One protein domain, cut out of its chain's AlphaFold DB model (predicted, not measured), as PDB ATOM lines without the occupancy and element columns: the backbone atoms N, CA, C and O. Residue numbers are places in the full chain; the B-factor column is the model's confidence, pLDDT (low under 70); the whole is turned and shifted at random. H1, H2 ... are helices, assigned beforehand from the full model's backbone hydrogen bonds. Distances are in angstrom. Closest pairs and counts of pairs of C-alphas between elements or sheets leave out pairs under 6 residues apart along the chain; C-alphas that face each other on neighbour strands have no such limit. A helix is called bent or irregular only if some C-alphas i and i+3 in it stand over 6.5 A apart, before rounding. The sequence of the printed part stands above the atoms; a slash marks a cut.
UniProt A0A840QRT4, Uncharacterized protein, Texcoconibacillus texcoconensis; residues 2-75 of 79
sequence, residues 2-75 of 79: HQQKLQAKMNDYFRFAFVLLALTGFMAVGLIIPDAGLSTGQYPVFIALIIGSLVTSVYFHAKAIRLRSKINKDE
ATOM      1  N   HIS A   2      16.573 -46.466  40.948       69.06
ATOM      2  CA  HIS A   2      17.302 -46.509  39.664       69.06
ATOM      3  C   HIS A   2      16.492 -45.946  38.472       69.06
ATOM      4  O   HIS A   2      17.018 -45.161  37.688       69.06
ATOM      5  N   GLN A   3      15.191 -46.253  38.399       71.88
ATOM      6  CA  GLN A   3      14.302 -45.823  37.308       71.88
ATOM      7  C   GLN A   3      14.085 -44.297  37.259       71.88
ATOM      8  O   GLN A   3      14.176 -43.689  36.197       71.88
ATOM      9  N   GLN A   4      13.928 -43.645  38.417       78.94
ATOM     10  CA  GLN A   4      13.813 -42.179  38.504       78.94
ATOM     11  C   GLN A   4      15.070 -41.463  37.979       78.94
ATOM     12  O   GLN A   4      14.967 -40.462  37.273       78.94
ATOM     13  N   LYS A   5      16.267 -42.001  38.259       82.69
ATOM     14  CA  LYS A   5      17.528 -41.467  37.711       82.69
ATOM     15  C   LYS A   5      17.606 -41.643  36.192       82.69
ATOM     16  O   LYS A   5      18.115 -40.764  35.500       82.69
ATOM     17  N   LEU A   6      17.096 -42.758  35.673       79.62
ATOM     18  CA  LEU A   6      17.066 -43.040  34.238       79.62
ATOM     19  C   LEU A   6      16.107 -42.102  33.489       79.62
ATOM     20  O   LEU A   6      16.475 -41.556  32.449       79.62
ATOM     21  N   GLN A   7      14.922 -41.855  34.051       83.06
ATOM     22  CA  GLN A   7      13.949 -40.899  33.517       83.06
ATOM     23  C   GLN A   7      14.475 -39.460  33.543       83.06
ATOM     24  O   GLN A   7      14.362 -38.757  32.538       83.06
ATOM     25  N   ALA A   8      15.105 -39.032  34.643       86.69
ATOM     26  CA  ALA A   8      15.734 -37.714  34.722       86.69
ATOM     27  C   ALA A   8      16.794 -37.538  33.620       86.69
ATOM     28  O   ALA A   8      16.751 -36.574  32.858       86.69
ATOM     29  N   LYS A   9      17.665 -38.539  33.444       85.62
ATOM     30  CA  LYS A   9      18.703 -38.527  32.406       85.62
ATOM     31  C   LYS A   9      18.126 -38.505  30.985       85.62
ATOM     32  O   LYS A   9      18.667 -37.838  30.108       85.62
ATOM     33  N   MET A  10      17.031 -39.225  30.740       89.19
ATOM     34  CA  MET A  10      16.305 -39.178  29.466       89.19
ATOM     35  C   MET A  10      15.763 -37.772  29.188       89.19
ATOM     36  O   MET A  10      15.915 -37.265  28.076       89.19
ATOM     37  N   ASN A  11      15.151 -37.148  30.194       89.69
ATOM     38  CA  ASN A  11      14.583 -35.812  30.078       89.69
ATOM     39  C   ASN A  11      15.664 -34.760  29.785       89.69
ATOM     40  O   ASN A  11      15.459 -33.886  28.946       89.69
ATOM     41  N   ASP A  12      16.842 -34.894  30.396       91.00
ATOM     42  CA  ASP A  12      17.992 -34.041  30.090       91.00
ATOM     43  C   ASP A  12      18.441 -34.200  28.632       91.00
ATOM     44  O   ASP A  12      18.623 -33.201  27.939       91.00
ATOM     45  N   TYR A  13      18.540 -35.430  28.113       88.69
ATOM     46  CA  TYR A  13      18.875 -35.643  26.698       88.69
ATOM     47  C   TYR A  13      17.845 -35.028  25.739       88.69
ATOM     48  O   TYR A  13      18.238 -34.454  24.723       88.69
ATOM     49  N   PHE A  14      16.549 -35.100  26.059       87.88
ATOM     50  CA  PHE A  14      15.511 -34.429  25.266       87.88
ATOM     51  C   PHE A  14      15.645 -32.905  25.308       87.88
ATOM     52  O   PHE A  14      15.563 -32.260  24.262       87.88
ATOM     53  N   ARG A  15      15.899 -32.333  26.491       92.50
ATOM     54  CA  ARG A  15      16.119 -30.890  26.659       92.50
ATOM     55  C   ARG A  15      17.332 -30.418  25.870       92.50
ATOM     56  O   ARG A  15      17.218 -29.456  25.118       92.50
ATOM     57  N   PHE A  16      18.461 -31.115  25.982       90.00
ATOM     58  CA  PHE A  16      19.665 -30.768  25.231       90.00
ATOM     59  C   PHE A  16      19.444 -30.868  23.727       90.00
ATOM     60  O   PHE A  16      19.802 -29.933  23.021       90.00
ATOM     61  N   ALA A  17      18.805 -31.933  23.235       90.06
ATOM     62  CA  ALA A  17      18.492 -32.058  21.813       90.06
ATOM     63  C   ALA A  17      17.649 -30.875  21.307       90.06
ATOM     64  O   ALA A  17      17.991 -30.286  20.281       90.06
ATOM     65  N   PHE A  18      16.599 -30.495  22.044       92.44
ATOM     66  CA  PHE A  18      15.716 -29.389  21.671       92.44
ATOM     67  C   PHE A  18      16.429 -28.032  21.689       92.44
ATOM     68  O   PHE A  18      16.332 -27.280  20.722       92.44
ATOM     69  N   VAL A  19      17.196 -27.737  22.745       95.06
ATOM     70  CA  VAL A  19      17.980 -26.494  22.842       95.06
ATOM     71  C   VAL A  19      18.994 -26.405  21.704       95.06
ATOM     72  O   VAL A  19      19.094 -25.368  21.052       95.06
ATOM     73  N   LEU A  20      19.709 -27.497  21.418       92.00
ATOM     74  CA  LEU A  20      20.694 -27.529  20.338       92.00
ATOM     75  C   LEU A  20      20.034 -27.357  18.963       92.00
ATOM     76  O   LEU A  20      20.586 -26.679  18.101       92.00
ATOM     77  N   LEU A  21      18.845 -27.932  18.763       93.31
ATOM     78  CA  LEU A  21      18.081 -27.791  17.523       93.31
ATOM     79  C   LEU A  21      17.615 -26.345  17.318       93.31
ATOM     80  O   LEU A  21      17.807 -25.792  16.238       93.31
ATOM     81  N   ALA A  22      17.060 -25.720  18.360       95.56
ATOM     82  CA  ALA A  22      16.633 -24.323  18.326       95.56
ATOM     83  C   ALA A  22      17.815 -23.379  18.055       95.56
ATOM     84  O   ALA A  22      17.725 -22.501  17.197       95.56
ATOM     85  N   LEU A  23      18.947 -23.609  18.728       94.50
ATOM     86  CA  LEU A  23      20.179 -22.852  18.513       94.50
ATOM     87  C   LEU A  23      20.691 -23.002  17.075       94.50
ATOM     88  O   LEU A  23      21.045 -22.014  16.437       94.50
ATOM     89  N   THR A  24      20.684 -24.228  16.547       93.81
ATOM     90  CA  THR A  24      21.102 -24.506  15.166       93.81
ATOM     91  C   THR A  24      20.186 -23.812  14.157       93.81
ATOM     92  O   THR A  24      20.672 -23.225  13.192       93.81
ATOM     93  N   GLY A  25      18.870 -23.819  14.395       92.69
ATOM     94  CA  GLY A  25      17.903 -23.089  13.574       92.69
ATOM     95  C   GLY A  25      18.169 -21.584  13.572       92.69
ATOM     96  O   GLY A  25      18.193 -20.965  12.511       92.69
ATOM     97  N   PHE A  26      18.454 -21.004  14.739       92.19
ATOM     98  CA  PHE A  26      18.809 -19.590  14.848       92.19
ATOM     99  C   PHE A  26      20.110 -19.252  14.099       92.19
ATOM    100  O   PHE A  26      20.159 -18.277  13.353       92.19
ATOM    101  N   MET A  27      21.147 -20.088  14.227       89.19
ATOM    102  CA  MET A  27      22.394 -19.926  13.467       89.19
ATOM    103  C   MET A  27      22.166 -20.010  11.953       89.19
ATOM    104  O   MET A  27      22.762 -19.240  11.202       89.19
ATOM    105  N   ALA A  28      21.286 -20.907  11.498       89.25
ATOM    106  CA  ALA A  28      20.950 -21.042  10.084       89.25
ATOM    107  C   ALA A  28      20.260 -19.791   9.519       89.25
ATOM    108  O   ALA A  28      20.561 -19.395   8.394       89.25
ATOM    109  N   VAL A  29      19.405 -19.121  10.302       89.44
ATOM    110  CA  VAL A  29      18.819 -17.825   9.909       89.44
ATOM    111  C   VAL A  29      19.912 -16.782   9.657       89.44
ATOM    112  O   VAL A  29      19.842 -16.061   8.666       89.44
ATOM    113  N   GLY A  30      20.961 -16.755  10.485       82.75
ATOM    114  CA  GLY A  30      22.112 -15.866  10.293       82.75
ATOM    115  C   GLY A  30      22.882 -16.090   8.984       82.75
ATOM    116  O   GLY A  30      23.532 -15.167   8.506       82.75
ATOM    117  N   LEU A  31      22.782 -17.278   8.376       80.69
ATOM    118  CA  LEU A  31      23.389 -17.584   7.075       80.69
ATOM    119  C   LEU A  31      22.526 -17.106   5.892       80.69
ATOM    120  O   LEU A  31      23.048 -16.854   4.808       80.69
ATOM    121  N   ILE A  32      21.207 -17.022   6.093       83.12
ATOM    122  CA  ILE A  32      20.235 -16.626   5.065       83.12
ATOM    123  C   ILE A  32      20.234 -15.107   4.867       83.12
ATOM    124  O   ILE A  32      19.918 -14.646   3.775       83.12
ATOM    125  N   ILE A  33      20.588 -14.335   5.899       82.44
ATOM    126  CA  ILE A  33      20.626 -12.871   5.846       82.44
ATOM    127  C   ILE A  33      21.874 -12.422   5.054       82.44
ATOM    128  O   ILE A  33      22.996 -12.590   5.544       82.44
ATOM    129  N   PRO A  34      21.714 -11.848   3.843       67.81
ATOM    130  CA  PRO A  34      22.829 -11.261   3.110       67.81
ATOM    131  C   PRO A  34      23.317  -9.985   3.821       67.81
ATOM    132  O   PRO A  34      22.549  -9.342   4.532       67.81
ATOM    133  N   ASP A  35      24.596  -9.634   3.652       65.75
ATOM    134  CA  ASP A  35      25.277  -8.488   4.299       65.75
ATOM    135  C   ASP A  35      25.518  -8.574   5.820       65.75
ATOM    136  O   ASP A  35      25.924  -7.599   6.450       65.75
ATOM    137  N   ALA A  36      25.418  -9.761   6.427       63.62
ATOM    138  CA  ALA A  36      25.752  -9.970   7.846       63.62
ATOM    139  C   ALA A  36      27.262  -9.846   8.193       63.62
ATOM    140  O   ALA A  36      27.685 -10.225   9.285       63.62
ATOM    141  N   GLY A  37      28.100  -9.337   7.281       67.12
ATOM    142  CA  GLY A  37      29.535  -9.128   7.510       67.12
ATOM    143  C   GLY A  37      30.395 -10.399   7.491       67.12
ATOM    144  O   GLY A  37      31.575 -10.339   7.834       67.12
ATOM    145  N   LEU A  38      29.840 -11.546   7.085       70.50
ATOM    146  CA  LEU A  38      30.609 -12.777   6.902       70.50
ATOM    147  C   LEU A  38      31.469 -12.669   5.638       70.50
ATOM    148  O   LEU A  38      30.960 -12.502   4.531       70.50
ATOM    149  N   SER A  39      32.786 -12.794   5.796       75.44
ATOM    150  CA  SER A  39      33.696 -12.905   4.656       75.44
ATOM    151  C   SER A  39      33.464 -14.233   3.924       75.44
ATOM    152  O   SER A  39      33.177 -15.249   4.558       75.44
ATOM    153  N   THR A  40      33.652 -14.270   2.601       76.88
ATOM    154  CA  THR A  40      33.471 -15.467   1.751       76.88
ATOM    155  C   THR A  40      34.214 -16.702   2.284       76.88
ATOM    156  O   THR A  40      33.729 -17.824   2.153       76.88
ATOM    157  N   GLY A  41      35.357 -16.514   2.956       80.81
ATOM    158  CA  GLY A  41      36.121 -17.602   3.581       80.81
ATOM    159  C   GLY A  41      35.520 -18.175   4.876       80.81
ATOM    160  O   GLY A  41      35.902 -19.265   5.293       80.81
ATOM    161  N   GLN A  42      34.578 -17.479   5.517       82.75
ATOM    162  CA  GLN A  42      33.963 -17.881   6.791       82.75
ATOM    163  C   GLN A  42      32.674 -18.696   6.603       82.75
ATOM    164  O   GLN A  42      32.299 -19.458   7.496       82.75
ATOM    165  N   TYR A  43      32.029 -18.601   5.434       85.00
ATOM    166  CA  TYR A  43      30.814 -19.357   5.109       85.00
ATOM    167  C   TYR A  43      30.971 -20.879   5.272       85.00
ATOM    168  O   TYR A  43      30.127 -21.480   5.941       85.00
ATOM    169  N   PRO A  44      32.036 -21.530   4.756       89.44
ATOM    170  CA  PRO A  44      32.206 -22.976   4.913       89.44
ATOM    171  C   PRO A  44      32.312 -23.405   6.381       89.44
ATOM    172  O   PRO A  44      31.766 -24.437   6.765       89.44
ATOM    173  N   VAL A  45      32.974 -22.594   7.214       90.25
ATOM    174  CA  VAL A  45      33.151 -22.869   8.649       90.25
ATOM    175  C   VAL A  45      31.814 -22.772   9.385       90.25
ATOM    176  O   VAL A  45      31.481 -23.657  10.170       90.25
ATOM    177  N   PHE A  46      31.016 -21.743   9.095       89.06
ATOM    178  CA  PHE A  46      29.678 -21.590   9.673       89.06
ATOM    179  C   PHE A  46      28.737 -22.725   9.266       89.06
ATOM    180  O   PHE A  46      28.041 -23.284  10.115       89.06
ATOM    181  N   ILE A  47      28.756 -23.120   7.991       91.00
ATOM    182  CA  ILE A  47      27.971 -24.257   7.496       91.00
ATOM    183  C   ILE A  47      28.395 -25.549   8.207       91.00
ATOM    184  O   ILE A  47      27.538 -26.300   8.673       91.00
ATOM    185  N   ALA A  48      29.701 -25.792   8.360       93.81
ATOM    186  CA  ALA A  48      30.208 -26.956   9.082       93.81
ATOM    187  C   ALA A  48      29.769 -26.967  10.558       93.81
ATOM    188  O   ALA A  48      29.387 -28.019  11.071       93.81
ATOM    189  N   LEU A  49      29.760 -25.808  11.228       93.19
ATOM    190  CA  LEU A  49      29.269 -25.669  12.605       93.19
ATOM    191  C   LEU A  49      27.770 -25.960  12.723       93.19
ATOM    192  O   LEU A  49      27.364 -26.674  13.642       93.19
ATOM    193  N   ILE A  50      26.958 -25.452  11.794       93.75
ATOM    194  CA  ILE A  50      25.516 -25.728  11.747       93.75
ATOM    195  C   ILE A  50      25.288 -27.229  11.562       93.75
ATOM    196  O   ILE A  50      24.573 -27.838  12.357       93.75
ATOM    197  N   ILE A  51      25.941 -27.850  10.574       95.00
ATOM    198  CA  ILE A  51      25.817 -29.291  10.310       95.00
ATOM    199  C   ILE A  51      26.274 -30.104  11.528       95.00
ATOM    200  O   ILE A  51      25.557 -31.004  11.966       95.00
ATOM    201  N   GLY A  52      27.425 -29.775  12.120       96.12
ATOM    202  CA  GLY A  52      27.943 -30.458  13.308       96.12
ATOM    203  C   GLY A  52      27.010 -30.344  14.518       96.12
ATOM    204  O   GLY A  52      26.779 -31.329  15.229       96.12
ATOM    205  N   SER A  53      26.405 -29.172  14.714       93.44
ATOM    206  CA  SER A  53      25.413 -28.938  15.770       93.44
ATOM    207  C   SER A  53      24.137 -29.743  15.523       93.44
ATOM    208  O   SER A  53      23.622 -30.391  16.435       93.44
ATOM    209  N   LEU A  54      23.672 -29.804  14.275       94.38
ATOM    210  CA  LEU A  54      22.482 -30.562  13.887       94.38
ATOM    211  C   LEU A  54      22.687 -32.073  14.084       94.38
ATOM    212  O   LEU A  54      21.848 -32.736  14.697       94.38
ATOM    213  N   VAL A  55      23.840 -32.608  13.669       96.50
ATOM    214  CA  VAL A  55      24.226 -34.011  13.912       96.50
ATOM    215  C   VAL A  55      24.255 -34.319  15.411       96.50
ATOM    216  O   VAL A  55      23.724 -35.343  15.849       96.50
ATOM    217  N   THR A  56      24.822 -33.421  16.216       93.62
ATOM    218  CA  THR A  56      24.890 -33.580  17.676       93.62
ATOM    219  C   THR A  56      23.497 -33.563  18.317       93.62
ATOM    220  O   THR A  56      23.208 -34.374  19.201       93.62
ATOM    221  N   SER A  57      22.599 -32.696  17.842       92.56
ATOM    222  CA  SER A  57      21.201 -32.646  18.288       92.56
ATOM    223  C   SER A  57      20.483 -33.970  18.014       92.56
ATOM    224  O   SER A  57      19.907 -34.573  18.928       92.56
ATOM    225  N   VAL A  58      20.597 -34.480  16.784       92.69
ATOM    226  CA  VAL A  58      20.015 -35.769  16.378       92.69
ATOM    227  C   VAL A  58      20.596 -36.919  17.203       92.69
ATOM    228  O   VAL A  58      19.852 -37.798  17.642       92.69
ATOM    229  N   TYR A  59      21.901 -36.904  17.483       93.44
ATOM    230  CA  TYR A  59      22.542 -37.900  18.342       93.44
ATOM    231  C   TYR A  59      21.938 -37.930  19.755       93.44
ATOM    232  O   TYR A  59      21.593 -39.008  20.258       93.44
ATOM    233  N   PHE A  60      21.766 -36.767  20.394       88.62
ATOM    234  CA  PHE A  60      21.140 -36.688  21.717       88.62
ATOM    235  C   PHE A  60      19.675 -37.122  21.688       88.62
ATOM    236  O   PHE A  60      19.241 -37.865  22.571       88.62
ATOM    237  N   HIS A  61      18.939 -36.750  20.642       88.56
ATOM    238  CA  HIS A  61      17.558 -37.180  20.458       88.56
ATOM    239  C   HIS A  61      17.451 -38.710  20.324       88.56
ATOM    240  O   HIS A  61      16.661 -39.353  21.018       88.56
ATOM    241  N   ALA A  62      18.315 -39.326  19.513       89.62
ATOM    242  CA  ALA A  62      18.364 -40.776  19.342       89.62
ATOM    243  C   ALA A  62      18.727 -41.507  20.648       89.62
ATOM    244  O   ALA A  62      18.134 -42.541  20.974       89.62
ATOM    245  N   LYS A  63      19.673 -40.971  21.432       89.00
ATOM    246  CA  LYS A  63      20.001 -41.485  22.776       89.00
ATOM    247  C   LYS A  63      18.797 -41.418  23.717       89.00
ATOM    248  O   LYS A  63      18.537 -42.403  24.410       89.00
ATOM    249  N   ALA A  64      18.061 -40.306  23.717       86.06
ATOM    250  CA  ALA A  64      16.872 -40.126  24.547       86.06
ATOM    251  C   ALA A  64      15.777 -41.146  24.196       86.06
ATOM    252  O   ALA A  64      15.249 -41.811  25.087       86.06
ATOM    253  N   ILE A  65      15.509 -41.356  22.900       88.00
ATOM    254  CA  ILE A  65      14.536 -42.353  22.419       88.00
ATOM    255  C   ILE A  65      14.940 -43.771  22.835       88.00
ATOM    256  O   ILE A  65      14.106 -44.535  23.326       88.00
ATOM    257  N   ARG A  66      16.220 -44.136  22.685       87.56
ATOM    258  CA  ARG A  66      16.712 -45.456  23.116       87.56
ATOM    259  C   ARG A  66      16.551 -45.656  24.621       87.56
ATOM    260  O   ARG A  66      16.208 -46.756  25.045       87.56
ATOM    261  N   LEU A  67      16.792 -44.616  25.420       85.00
ATOM    262  CA  LEU A  67      16.622 -44.688  26.870       85.00
ATOM    263  C   LEU A  67      15.145 -44.816  27.256       85.00
ATOM    264  O   LEU A  67      14.815 -45.668  28.075       85.00
ATOM    265  N   ARG A  68      14.259 -44.062  26.594       84.50
ATOM    266  CA  ARG A  68      12.802 -44.183  26.741       84.50
ATOM    267  C   ARG A  68      12.315 -45.598  26.444       84.50
ATOM    268  O   ARG A  68      11.552 -46.162  27.215       84.50
ATOM    269  N   SER A  69      12.792 -46.188  25.349       85.12
ATOM    270  CA  SER A  69      12.423 -47.554  24.973       85.12
ATOM    271  C   SER A  69      12.877 -48.591  26.003       85.12
ATOM    272  O   SER A  69      12.155 -49.560  26.209       85.12
ATOM    273  N   LYS A  70      14.034 -48.397  26.651       82.56
ATOM    274  CA  LYS A  70      14.488 -49.279  27.738       82.56
ATOM    275  C   LYS A  70      13.606 -49.155  28.978       82.56
ATOM    276  O   LYS A  70      13.147 -50.170  29.472       82.56
ATOM    277  N   ILE A  71      13.311 -47.926  29.406       81.56
ATOM    278  CA  ILE A  71      12.439 -47.668  30.564       81.56
ATOM    279  C   ILE A  71      11.063 -48.315  30.357       81.56
ATOM    280  O   ILE A  71      10.586 -49.015  31.239       81.56
ATOM    281  N   ASN A  72      10.466 -48.153  29.170       81.50
ATOM    282  CA  ASN A  72       9.164 -48.750  28.864       81.50
ATOM    283  C   ASN A  72       9.186 -50.289  28.861       81.50
ATOM    284  O   ASN A  72       8.189 -50.902  29.224       81.50
ATOM    285  N   LYS A  73      10.287 -50.918  28.422       79.00
ATOM    286  CA  LYS A  73      10.418 -52.385  28.430       79.00
ATOM    287  C   LYS A  73      10.550 -52.928  29.850       79.00
ATOM    288  O   LYS A  73       9.839 -53.866  30.195       79.00
ATOM    289  N   ASP A  74      11.386 -52.292  30.668       73.38
ATOM    290  CA  ASP A  74      11.546 -52.644  32.082       73.38
ATOM    291  C   ASP A  74      10.216 -52.493  32.849       73.38
ATOM    292  O   ASP A  74       9.915 -53.284  33.734       73.38
ATOM    293  N   GLU A  75       9.399 -51.492  32.503       68.88
ATOM    294  CA  GLU A  75       8.071 -51.291  33.096       68.88
ATOM    295  C   GLU A  75       7.076 -52.397  32.703       68.88
ATOM    296  O   GLU A  75       6.291 -52.829  33.540       68.88
TER     297      GLU A  75
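Overview. This is residues 2 to 75 of the 79 residues of an uncharacterized protein of Texcoconibacillus texcoconensis (UniProt A0A840QRT4). This is a long, thin hairpin of two helices, H2 and H1, running side by side over most of the length and joined at one end by a loop. Residues 32 to 37 stick out at that looped end, and the first and last printed residues lie together at the other. The printed part has 74 residues with two named helices, H1 then H2 along the chain, and no named strand, and its class is all helix. It is only just loose, close to extended, with a radius of gyration of the C-alphas of 16.8 A, and its outline is a rod with spans of 54 by 14 by 14 A.

Arrangement. The longest helix is H2, residues 43 to 75. It touches H1, residues 2 to 32, with 41 pairs of C-alphas within 8 A. Their closest C-alphas, those of Ala 17 and Ser 57, are 4.5 A apart, and the helix centres are 8.0 A apart. The two run opposite ways at a shallow tilt of 23 degrees and form a helical hairpin. In both H1 and H2, every backbone O i to N i+4 pair is within hydrogen-bond range. Neither helix is bent.

Along the chain. H2 has 33 residues and measures 48.2 A from C-alpha 43 at (30.814, -19.357, 5.109) to C-alpha 75 at (8.071, -51.291, 33.096). H1 has 31 residues and measures 45.8 A, from C-alpha 2 at (17.302, -46.509, 39.664) to C-alpha 32 at (20.235, -16.626, 5.065).

Size, cuts and confidence. The two C-alphas farthest apart, those of Asp 35 and Glu 75, are 54.4 A apart, while those of His 2 and Glu 75 are 12.3 A apart. The link from H1 to H2 has 10 residues and is short. Residues 32 to 37, of which Ile 32 belongs to H1, stand free. The printed part has no cut. The mean pLDDT of the printed part is 85.9, and it is under 70 at residue 2, residues 34 to 37 and residue 75.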